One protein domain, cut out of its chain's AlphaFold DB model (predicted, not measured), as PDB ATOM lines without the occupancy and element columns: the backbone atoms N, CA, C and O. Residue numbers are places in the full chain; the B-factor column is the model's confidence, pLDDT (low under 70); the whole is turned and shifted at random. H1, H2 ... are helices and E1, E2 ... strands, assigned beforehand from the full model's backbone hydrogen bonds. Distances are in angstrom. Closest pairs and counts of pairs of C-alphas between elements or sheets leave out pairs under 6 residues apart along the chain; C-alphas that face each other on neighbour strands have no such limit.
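AT A GLANCE: This is residues 7 to 60 and 133 to 151 of the 268 residues of an uncharacterized protein of Lachnospiraceae bacterium TWA4 (UniProt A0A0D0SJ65). A narrow antiparallel sheet, E1 - E2 - E3, has H2 across one face; residues 43 to 48 stick out at one end and H1 lies beyond the other. The printed part has 73 residues, under half in named elements, in the order H1, E1, E2, E3, H2; the class is mixed. It is loose, with radius of gyration of the C-alphas 14.9 A and spans 50 by 22 by 19 A.

IN THESE COORDINATES: Find C-alpha 33 at (34.429, 3.273, -32.177), where E1, residues 33 to 39, begins its 20.0 A. E2 is residues 52 to 58, E3 133 to 138, H1 26 to 30. H2, 144 to 151, ends at (23.412, 8.095, -25.239).

HOW THE PARTS SIT: Within hydrogen-bond range are N 35 and O 56, 2.9 A, in the hairpin E1 and E2, and N 55 and O 136, 2.8 A, between E2 and E3. H2 is on the sheet, height 9.2 A, across the strands; the closest C-alphas of H2 and E2, Pro 144 and Ile 55, are 7.1 A apart. H1 is not on the sheet. Within range, H2 has every O i to N i+4 pair; H1 has 0 of 1, and 1 of 2 O i to N i+3 pairs.

THE WHOLE: E1 to E2 is a long link. Residues 61 to 132 are not printed; C-alphas 60 and 133 are 9.2 A apart. No printed residue is under 70 in pLDDT.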
ATOM      1  N   ARG A   7      38.674   6.359 -32.717       93.12
ATOM      2  CA  ARG A   7      39.021   6.031 -31.325       93.12
ATOM      3  C   ARG A   7      38.064   4.979 -30.791       93.12
ATOM      4  O   ARG A   7      36.941   4.898 -31.279       93.12
ATOM      5  N   VAL A   8      38.467   4.196 -29.800       92.56
ATOM      6  CA  VAL A   8      37.587   3.220 -29.144       92.56
ATOM      7  C   VAL A   8      37.045   3.776 -27.829       92.56
ATOM      8  O   VAL A   8      37.653   4.643 -27.209       92.56
ATOM      9  N   ASN A   9      35.883   3.291 -27.403       85.69
ATOM     10  CA  ASN A   9      35.261   3.636 -26.130       85.69
ATOM     11  C   ASN A   9      35.937   2.970 -24.909       85.69
ATOM     12  O   ASN A   9      35.245   2.449 -24.036       85.69
ATOM     13  N   ASP A  10      37.267   2.960 -24.870       85.81
ATOM     14  CA  ASP A  10      38.076   2.496 -23.743       85.81
ATOM     15  C   ASP A  10      39.042   3.626 -23.349       85.81
ATOM     16  O   ASP A  10      39.885   4.004 -24.165       85.81
ATOM     17  N   PRO A  11      38.931   4.191 -22.132       79.88
ATOM     18  CA  PRO A  11      39.811   5.267 -21.675       79.88
ATOM     19  C   PRO A  11      41.299   4.895 -21.680       79.88
ATOM     20  O   PRO A  11      42.149   5.781 -21.748       79.88
ATOM     21  N   ASN A  12      41.624   3.601 -21.594       85.62
ATOM     22  CA  ASN A  12      43.003   3.121 -21.548       85.62
ATOM     23  C   ASN A  12      43.601   2.877 -22.941       85.62
ATOM     24  O   ASN A  12      44.788   2.567 -23.048       85.62
ATOM     25  N   ASP A  13      42.800   3.002 -24.001       86.44
ATOM     26  CA  ASP A  13      43.203   2.698 -25.368       86.44
ATOM     27  C   ASP A  13      43.264   3.974 -26.219       86.44
ATOM     28  O   ASP A  13      42.258   4.556 -26.631       86.44
ATOM     29  N   SER A  14      44.491   4.418 -26.490       84.12
ATOM     30  CA  SER A  14      44.773   5.592 -27.317       84.12
ATOM     31  C   SER A  14      45.035   5.256 -28.789       84.12
ATOM     32  O   SER A  14      45.506   6.121 -29.533       84.12
ATOM     33  N   LEU A  15      44.807   4.009 -29.220       90.12
ATOM     34  CA  LEU A  15      45.046   3.594 -30.599       90.12
ATOM     35  C   LEU A  15      43.993   4.174 -31.549       90.12
ATOM     36  O   LEU A  15      42.855   4.485 -31.188       90.12
ATOM     37  N   LEU A  16      44.406   4.318 -32.806       92.31
ATOM     38  CA  LEU A  16      43.547   4.745 -33.899       92.31
ATOM     39  C   LEU A  16      43.262   3.561 -34.816       92.31
ATOM     40  O   LEU A  16      44.178   2.879 -35.267       92.31
ATOM     41  N   TYR A  17      41.985   3.361 -35.119       93.44
ATOM     42  CA  TYR A  17      41.488   2.209 -35.860       93.44
ATOM     43  C   TYR A  17      41.008   2.593 -37.261       93.44
ATOM     44  O   TYR A  17      40.463   3.685 -37.471       93.44
ATOM     45  N   ASP A  18      41.169   1.666 -38.210       94.00
ATOM     46  CA  ASP A  18      40.429   1.658 -39.473       94.00
ATOM     47  C   ASP A  18      39.213   0.737 -39.341       94.00
ATOM     48  O   ASP A  18      39.341  -0.472 -39.149       94.00
ATOM     49  N   ILE A  19      38.010   1.302 -39.461       92.62
ATOM     50  CA  ILE A  19      36.759   0.548 -39.285       92.62
ATOM     51  C   ILE A  19      36.509  -0.516 -40.367       92.62
ATOM     52  O   ILE A  19      35.625  -1.360 -40.198       92.62
ATOM     53  N   ARG A  20      37.248  -0.481 -41.485       90.38
ATOM     54  CA  ARG A  20      37.169  -1.476 -42.570       90.38
ATOM     55  C   ARG A  20      37.970  -2.736 -42.269       90.38
ATOM     56  O   ARG A  20      37.640  -3.786 -42.807       90.38
ATOM     57  N   GLU A  21      38.995  -2.615 -41.434       91.62
ATOM     58  CA  GLU A  21      39.922  -3.699 -41.083       91.62
ATOM     59  C   GLU A  21      39.531  -4.392 -39.770       91.62
ATOM     60  O   GLU A  21      40.221  -5.289 -39.299       91.62
ATOM     61  N   LEU A  22      38.405  -3.994 -39.170       91.56
ATOM     62  CA  LEU A  22      37.901  -4.607 -37.948       91.56
ATOM     63  C   LEU A  22      37.398  -6.026 -38.214       91.56
ATOM     64  O   LEU A  22      36.398  -6.227 -38.908       91.56
ATOM     65  N   GLU A  23      38.048  -7.002 -37.587       91.62
ATOM     66  CA  GLU A  23      37.575  -8.382 -37.564       91.62
ATOM     67  C   GLU A  23      36.315  -8.524 -36.701       91.62
ATOM     68  O   GLU A  23      36.211  -7.939 -35.616       91.62
ATOM     69  N   ASP A  24      35.360  -9.333 -37.168       91.88
ATOM     70  CA  ASP A  24      34.085  -9.572 -36.487       91.88
ATOM     71  C   ASP A  24      34.205 -10.616 -35.367       91.88
ATOM     72  O   ASP A  24      33.665 -11.720 -35.445       91.88
ATOM     73  N   THR A  25      34.948 -10.252 -34.321       93.81
ATOM     74  CA  THR A  25      35.147 -11.047 -33.102       93.81
ATOM     75  C   THR A  25      34.200 -10.606 -31.983       93.81
ATOM     76  O   THR A  25      33.717  -9.470 -31.957       93.81
ATOM     77  N   ASP A  26      33.952 -11.477 -31.002       91.38
ATOM     78  CA  ASP A  26      33.077 -11.150 -29.866       91.38
ATOM     79  C   ASP A  26      33.607  -9.997 -29.002       91.38
ATOM     80  O   ASP A  26      32.821  -9.241 -28.426       91.38
ATOM     81  N   GLU A  27      34.925  -9.806 -28.949       90.81
ATOM     82  CA  GLU A  27      35.540  -8.647 -28.300       90.81
ATOM     83  C   GLU A  27      35.254  -7.354 -29.069       90.81
ATOM     84  O   GLU A  27      34.754  -6.385 -28.493       90.81
ATOM     85  N   ASN A  28      35.484  -7.340 -30.386       91.25
ATOM     86  CA  ASN A  28      35.253  -6.150 -31.207       91.25
ATOM     87  C   ASN A  28      33.764  -5.787 -31.314       91.25
ATOM     88  O   ASN A  28      33.424  -4.612 -31.452       91.25
ATOM     89  N   ARG A  29      32.855  -6.759 -31.175       91.88
ATOM     90  CA  ARG A  29      31.404  -6.513 -31.086       91.88
ATOM     91  C   ARG A  29      30.992  -5.763 -29.817       91.88
ATOM     92  O   ARG A  29      29.974  -5.072 -29.837       91.88
ATOM     93  N   LYS A  30      31.747  -5.882 -28.721       90.94
ATOM     94  CA  LYS A  30      31.493  -5.138 -27.471       90.94
ATOM     95  C   LYS A  30      32.024  -3.702 -27.536       90.94
ATOM     96  O   LYS A  30      31.518  -2.833 -26.825       90.94
ATOM     97  N   LYS A  31      33.001  -3.452 -28.410       91.81
ATOM     98  CA  LYS A  31      33.608  -2.138 -28.629       91.81
ATOM     99  C   LYS A  31      32.701  -1.224 -29.459       91.81
ATOM    100  O   LYS A  31      31.905  -1.649 -30.302       91.81
ATOM    101  N   VAL A  32      32.834   0.069 -29.200       93.19
ATOM    102  CA  VAL A  32      32.225   1.158 -29.958       93.19
ATOM    103  C   VAL A  32      33.321   2.134 -30.324       93.19
ATOM    104  O   VAL A  32      34.006   2.678 -29.466       93.19
ATOM    105  N   PHE A  33      33.469   2.347 -31.619       94.38
ATOM    106  CA  PHE A  33      34.429   3.273 -32.177       94.38
ATOM    107  C   PHE A  33      33.761   4.626 -32.361       94.38
ATOM    108  O   PHE A  33      32.566   4.673 -32.648       94.38
ATOM    109  N   TYR A  34      34.489   5.725 -32.218       94.62
ATOM    110  CA  TYR A  34      33.925   7.054 -32.392       94.62
ATOM    111  C   TYR A  34      34.889   8.053 -33.027       94.62
ATOM    112  O   TYR A  34      36.114   7.903 -33.008       94.62
ATOM    113  N   LYS A  35      34.286   9.097 -33.592       94.25
ATOM    114  CA  LYS A  35      34.917  10.334 -34.039       94.25
ATOM    115  C   LYS A  35      34.058  11.505 -33.599       94.25
ATOM    116  O   LYS A  35      32.836  11.387 -33.544       94.25
ATOM    117  N   GLN A  36      34.688  12.647 -33.361       92.88
ATOM    118  CA  GLN A  36      33.977  13.885 -33.076       92.88
ATOM    119  C   GLN A  36      34.360  14.983 -34.059       92.88
ATOM    120  O   GLN A  36      35.467  14.996 -34.601       92.88
ATOM    121  N   ARG A  37      33.444  15.924 -34.256       92.25
ATOM    122  CA  ARG A  37      33.680  17.155 -34.997       92.25
ATOM    123  C   ARG A  37      32.926  18.292 -34.325       92.25
ATOM    124  O   ARG A  37      31.715  18.193 -34.158       92.25
ATOM    125  N   PHE A  38      33.631  19.363 -33.993       91.00
ATOM    126  CA  PHE A  38      33.004  20.607 -33.565       91.00
ATOM    127  C   PHE A  38      32.390  21.323 -34.772       91.00
ATOM    128  O   PHE A  38      32.961  21.309 -35.867       91.00
ATOM    129  N   ILE A  39      31.192  21.867 -34.598       89.44
ATOM    130  CA  ILE A  39      30.429  22.556 -35.632       89.44
ATOM    131  C   ILE A  39      29.948  23.867 -35.031       89.44
ATOM    132  O   ILE A  39      29.093  23.875 -34.148       89.44
ATOM    133  N   GLU A  40      30.496  24.953 -35.554       87.31
ATOM    134  CA  GLU A  40      30.043  26.304 -35.247       87.31
ATOM    135  C   GLU A  40      28.729  26.568 -35.983       87.31
ATOM    136  O   GLU A  40      28.576  26.243 -37.169       87.31
ATOM    137  N   GLY A  41      27.759  27.123 -35.267       81.31
ATOM    138  CA  GLY A  41      26.435  27.420 -35.797       81.31
ATOM    139  C   GLY A  41      25.940  28.752 -35.262       81.31
ATOM    140  O   GLY A  41      26.154  29.064 -34.102       81.31
ATOM    141  N   ASN A  42      25.247  29.532 -36.089       80.94
ATOM    142  CA  ASN A  42      24.637  30.794 -35.672       80.94
ATOM    143  C   ASN A  42      23.200  30.870 -36.205       80.94
ATOM    144  O   ASN A  42      22.957  30.664 -37.400       80.94
ATOM    145  N   ASP A  43      22.237  31.140 -35.319       79.19
ATOM    146  CA  ASP A  43      20.868  31.464 -35.718       79.19
ATOM    147  C   ASP A  43      20.768  32.957 -36.035       79.19
ATOM    148  O   ASP A  43      20.496  33.785 -35.165       79.19
ATOM    149  N   SER A  44      20.901  33.289 -37.320       80.44
ATOM    150  CA  SER A  44      20.892  34.672 -37.808       80.44
ATOM    151  C   SER A  44      19.590  35.427 -37.511       80.44
ATOM    152  O   SER A  44      19.556  36.649 -37.610       80.44
ATOM    153  N   LYS A  45      18.485  34.726 -37.197       81.81
ATOM    154  CA  LYS A  45      17.201  35.362 -36.851       81.81
ATOM    155  C   LYS A  45      17.100  35.722 -35.376       81.81
ATOM    156  O   LYS A  45      16.325  36.612 -35.033       81.81
ATOM    157  N   ARG A  46      17.797  34.981 -34.514       81.19
ATOM    158  CA  ARG A  46      17.786  35.185 -33.061       81.19
ATOM    159  C   ARG A  46      19.068  35.833 -32.547       81.19
ATOM    160  O   ARG A  46      19.055  36.268 -31.404       81.19
ATOM    161  N   ASP A  47      20.098  35.920 -33.389       80.56
ATOM    162  CA  ASP A  47      21.446  36.389 -33.055       80.56
ATOM    163  C   ASP A  47      22.045  35.598 -31.883       80.56
ATOM    164  O   ASP A  47      22.524  36.144 -30.893       80.56
ATOM    165  N   ILE A  48      21.908  34.270 -31.960       81.19
ATOM    166  CA  ILE A  48      22.385  33.339 -30.934       81.19
ATOM    167  C   ILE A  48      23.314  32.331 -31.601       81.19
ATOM    168  O   ILE A  48      22.899  31.604 -32.512       81.19
ATOM    169  N   ASP A  49      24.548  32.267 -31.108       79.94
ATOM    170  CA  ASP A  49      25.481  31.193 -31.427       79.94
ATOM    171  C   ASP A  49      24.982  29.881 -30.809       79.94
ATOM    172  O   ASP A  49      24.558  29.814 -29.651       79.94
ATOM    173  N   PHE A  50      24.989  28.826 -31.611       82.38
ATOM    174  CA  PHE A  50      24.546  27.493 -31.238       82.38
ATOM    175  C   PHE A  50      25.562  26.467 -31.719       82.38
ATOM    176  O   PHE A  50      25.307  25.660 -32.617       82.38
ATOM    177  N   ASP A  51      26.733  26.537 -31.098       87.31
ATOM    178  CA  ASP A  51      27.813  25.592 -31.308       87.31
ATOM    179  C   ASP A  51      27.412  24.196 -30.840       87.31
ATOM    180  O   ASP A  51      26.798  24.002 -29.784       87.31
ATOM    181  N   GLN A  52      27.762  23.197 -31.645       90.44
ATOM    182  CA  GLN A  52      27.461  21.806 -31.355       90.44
ATOM    183  C   GLN A  52      28.637  20.906 -31.694       90.44
ATOM    184  O   GLN A  52      29.316  21.059 -32.708       90.44
ATOM    185  N   THR A  53      28.813  19.868 -30.894       91.88
ATOM    186  CA  THR A  53      29.699  18.758 -31.214       91.88
ATOM    187  C   THR A  53      28.890  17.647 -31.873       91.88
ATOM    188  O   THR A  53      27.909  17.149 -31.320       91.88
ATOM    189  N   LEU A  54      29.308  17.237 -33.069       93.25
ATOM    190  CA  LEU A  54      28.852  16.017 -33.720       93.25
ATOM    191  C   LEU A  54      29.744  14.862 -33.273       93.25
ATOM    192  O   LEU A  54      30.931  14.842 -33.594       93.25
ATOM    193  N   ILE A  55      29.161  13.877 -32.601       94.25
ATOM    194  CA  ILE A  55      29.809  12.612 -32.268       94.25
ATOM    195  C   ILE A  55      29.222  11.534 -33.171       94.25
ATOM    196  O   ILE A  55      28.009  11.327 -33.207       94.25
ATOM    197  N   VAL A  56      30.084  10.845 -33.909       94.62
ATOM    198  CA  VAL A  56      29.714   9.718 -34.764       94.62
ATOM    199  C   VAL A  56      30.312   8.469 -34.160       94.62
ATOM    200  O   VAL A  56      31.518   8.417 -33.932       94.62
ATOM    201  N   THR A  57      29.487   7.459 -33.934       94.88
ATOM    202  CA  THR A  57      29.910   6.154 -33.449       94.88
ATOM    203  C   THR A  57      29.758   5.087 -34.525       94.88
ATOM    204  O   THR A  57      28.944   5.218 -35.439       94.88
ATOM    205  N   TYR A  58      30.564   4.035 -34.419       95.06
ATOM    206  CA  TYR A  58      30.494   2.829 -35.228       95.06
ATOM    207  C   TYR A  58      30.618   1.592 -34.331       95.06
ATOM    208  O   TYR A  58      31.503   1.521 -33.479       95.06
ATOM    209  N   SER A  59      29.745   0.602 -34.512       94.94
ATOM    210  CA  SER A  59      29.814  -0.671 -33.783       94.94
ATOM    211  C   SER A  59      29.491  -1.849 -34.689       94.94
ATOM    212  O   SER A  59      28.475  -1.846 -35.386       94.94
ATOM    213  N   LEU A  60      30.314  -2.901 -34.620       95.19
ATOM    214  CA  LEU A  60      30.074  -4.150 -35.347       95.19
ATOM    215  C   LEU A  60      28.788  -4.845 -34.894       95.19
ATOM    216  O   LEU A  60      28.027  -5.331 -35.727       95.19
ATOM    217  N   PHE A 133      26.711   2.728 -38.116       94.50
ATOM    218  CA  PHE A 133      26.904   4.130 -37.771       94.50
ATOM    219  C   PHE A 133      25.740   4.700 -36.965       94.50
ATOM    220  O   PHE A 133      24.566   4.455 -37.248       94.50
ATOM    221  N   TYR A 134      26.073   5.548 -35.999       92.69
ATOM    222  CA  TYR A 134      25.113   6.366 -35.276       92.69
ATOM    223  C   TYR A 134      25.700   7.758 -35.036       92.69
ATOM    224  O   TYR A 134      26.904   7.900 -34.858       92.69
ATOM    225  N   ALA A 135      24.873   8.800 -35.080       92.44
ATOM    226  CA  ALA A 135      25.332  10.181 -34.978       92.44
ATOM    227  C   ALA A 135      24.507  10.957 -33.952       92.44
ATOM    228  O   ALA A 135      23.278  10.875 -33.940       92.44
ATOM    229  N   VAL A 136      25.195  11.731 -33.119       92.00
ATOM    230  CA  VAL A 136      24.611  12.549 -32.058       92.00
ATOM    231  C   VAL A 136      25.157  13.961 -32.181       92.00
ATOM    232  O   VAL A 136      26.367  14.152 -32.238       92.00
ATOM    233  N   TYR A 137      24.259  14.941 -32.198       90.81
ATOM    234  CA  TYR A 137      24.607  16.340 -31.978       90.81
ATOM    235  C   TYR A 137      24.367  16.671 -30.513       90.81
ATOM    236  O   TYR A 137      23.321  16.322 -29.963       90.81
ATOM    237  N   THR A 138      25.329  17.338 -29.893       90.00
ATOM    238  CA  THR A 138      25.255  17.737 -28.490       90.00
ATOM    239  C   THR A 138      25.879  19.112 -28.304       90.00
ATOM    240  O   THR A 138      26.863  19.441 -28.959       90.00
ATOM    241  N   ASN A 139      25.296  19.920 -27.426       89.56
ATOM    242  CA  ASN A 139      25.872  21.178 -26.946       89.56
ATOM    243  C   ASN A 139      26.584  21.001 -25.591       89.56
ATOM    244  O   ASN A 139      26.967  21.982 -24.960       89.56
ATOM    245  N   LEU A 140      26.700  19.758 -25.117       88.94
ATOM    246  CA  LEU A 140      27.462  19.424 -23.923       88.94
ATOM    247  C   LEU A 140      28.961  19.485 -24.226       88.94
ATOM    248  O   LEU A 140      29.404  19.025 -25.279       88.94
ATOM    249  N   ASN A 141      29.721  20.013 -23.266       85.12
ATOM    250  CA  ASN A 141      31.182  20.111 -23.320       85.12
ATOM    251  C   ASN A 141      31.878  18.974 -22.545       85.12
ATOM    252  O   ASN A 141      33.072  19.066 -22.269       85.12
ATOM    253  N   ASP A 142      31.130  17.933 -22.170       89.88
ATOM    254  CA  ASP A 142      31.631  16.746 -21.472       89.88
ATOM    255  C   ASP A 142      32.510  15.864 -22.379       89.88
ATOM    256  O   ASP A 142      32.552  16.039 -23.604       89.88
ATOM    257  N   ASP A 143      33.202  14.885 -21.783       89.56
ATOM    258  CA  ASP A 143      33.988  13.910 -22.541       89.56
ATOM    259  C   ASP A 143      33.072  13.145 -23.525       89.56
ATOM    260  O   ASP A 143      32.020  12.624 -23.133       89.56
ATOM    261  N   PRO A 144      33.441  13.037 -24.815       87.62
ATOM    262  CA  PRO A 144      32.725  12.224 -25.791       87.62
ATOM    263  C   PRO A 144      32.406  10.806 -25.309       87.62
ATOM    264  O   PRO A 144      31.358  10.272 -25.670       87.62
ATOM    265  N   LEU A 145      33.282  10.190 -24.512       88.50
ATOM    266  CA  LEU A 145      33.067   8.869 -23.929       88.50
ATOM    267  C   LEU A 145      31.848   8.855 -23.006       88.50
ATOM    268  O   LEU A 145      30.983   7.988 -23.166       88.50
ATOM    269  N   ASP A 146      31.733   9.839 -22.117       89.69
ATOM    270  CA  ASP A 146      30.599   9.979 -21.202       89.69
ATOM    271  C   ASP A 146      29.306  10.217 -21.981       89.69
ATOM    272  O   ASP A 146      28.281   9.580 -21.726       89.69
ATOM    273  N   ILE A 147      29.365  11.062 -23.014       90.38
ATOM    274  CA  ILE A 147      28.216  11.341 -23.882       90.38
ATOM    275  C   ILE A 147      27.786  10.079 -24.641       90.38
ATOM    276  O   ILE A 147      26.589   9.819 -24.776       90.38
ATOM    277  N   ILE A 148      28.730   9.264 -25.124       88.94
ATOM    278  CA  ILE A 148      28.436   7.991 -25.797       88.94
ATOM    279  C   ILE A 148      27.782   7.005 -24.828       88.94
ATOM    280  O   ILE A 148      26.808   6.351 -25.207       88.94
ATOM    281  N   VAL A 149      28.287   6.886 -23.596       86.94
ATOM    282  CA  VAL A 149      27.705   6.013 -22.563       86.94
ATOM    283  C   VAL A 149      26.291   6.473 -22.206       86.94
ATOM    284  O   VAL A 149      25.356   5.675 -22.260       86.94
ATOM    285  N   LEU A 150      26.097   7.768 -21.957       85.88
ATOM    286  CA  LEU A 150      24.785   8.340 -21.663       85.88
ATOM    287  C   LEU A 150      23.803   8.140 -22.827       85.88
ATOM    288  O   LEU A 150      22.641   7.792 -22.617       85.88
ATOM    289  N   ASN A 151      24.261   8.307 -24.071       84.44
ATOM    290  CA  ASN A 151      23.412   8.095 -25.239       84.44
ATOM    291  C   ASN A 151      23.036   6.620 -25.427       84.44
ATOM    292  O   ASN A 151      21.908   6.327 -25.825       84.44
TER     293      ASN A 151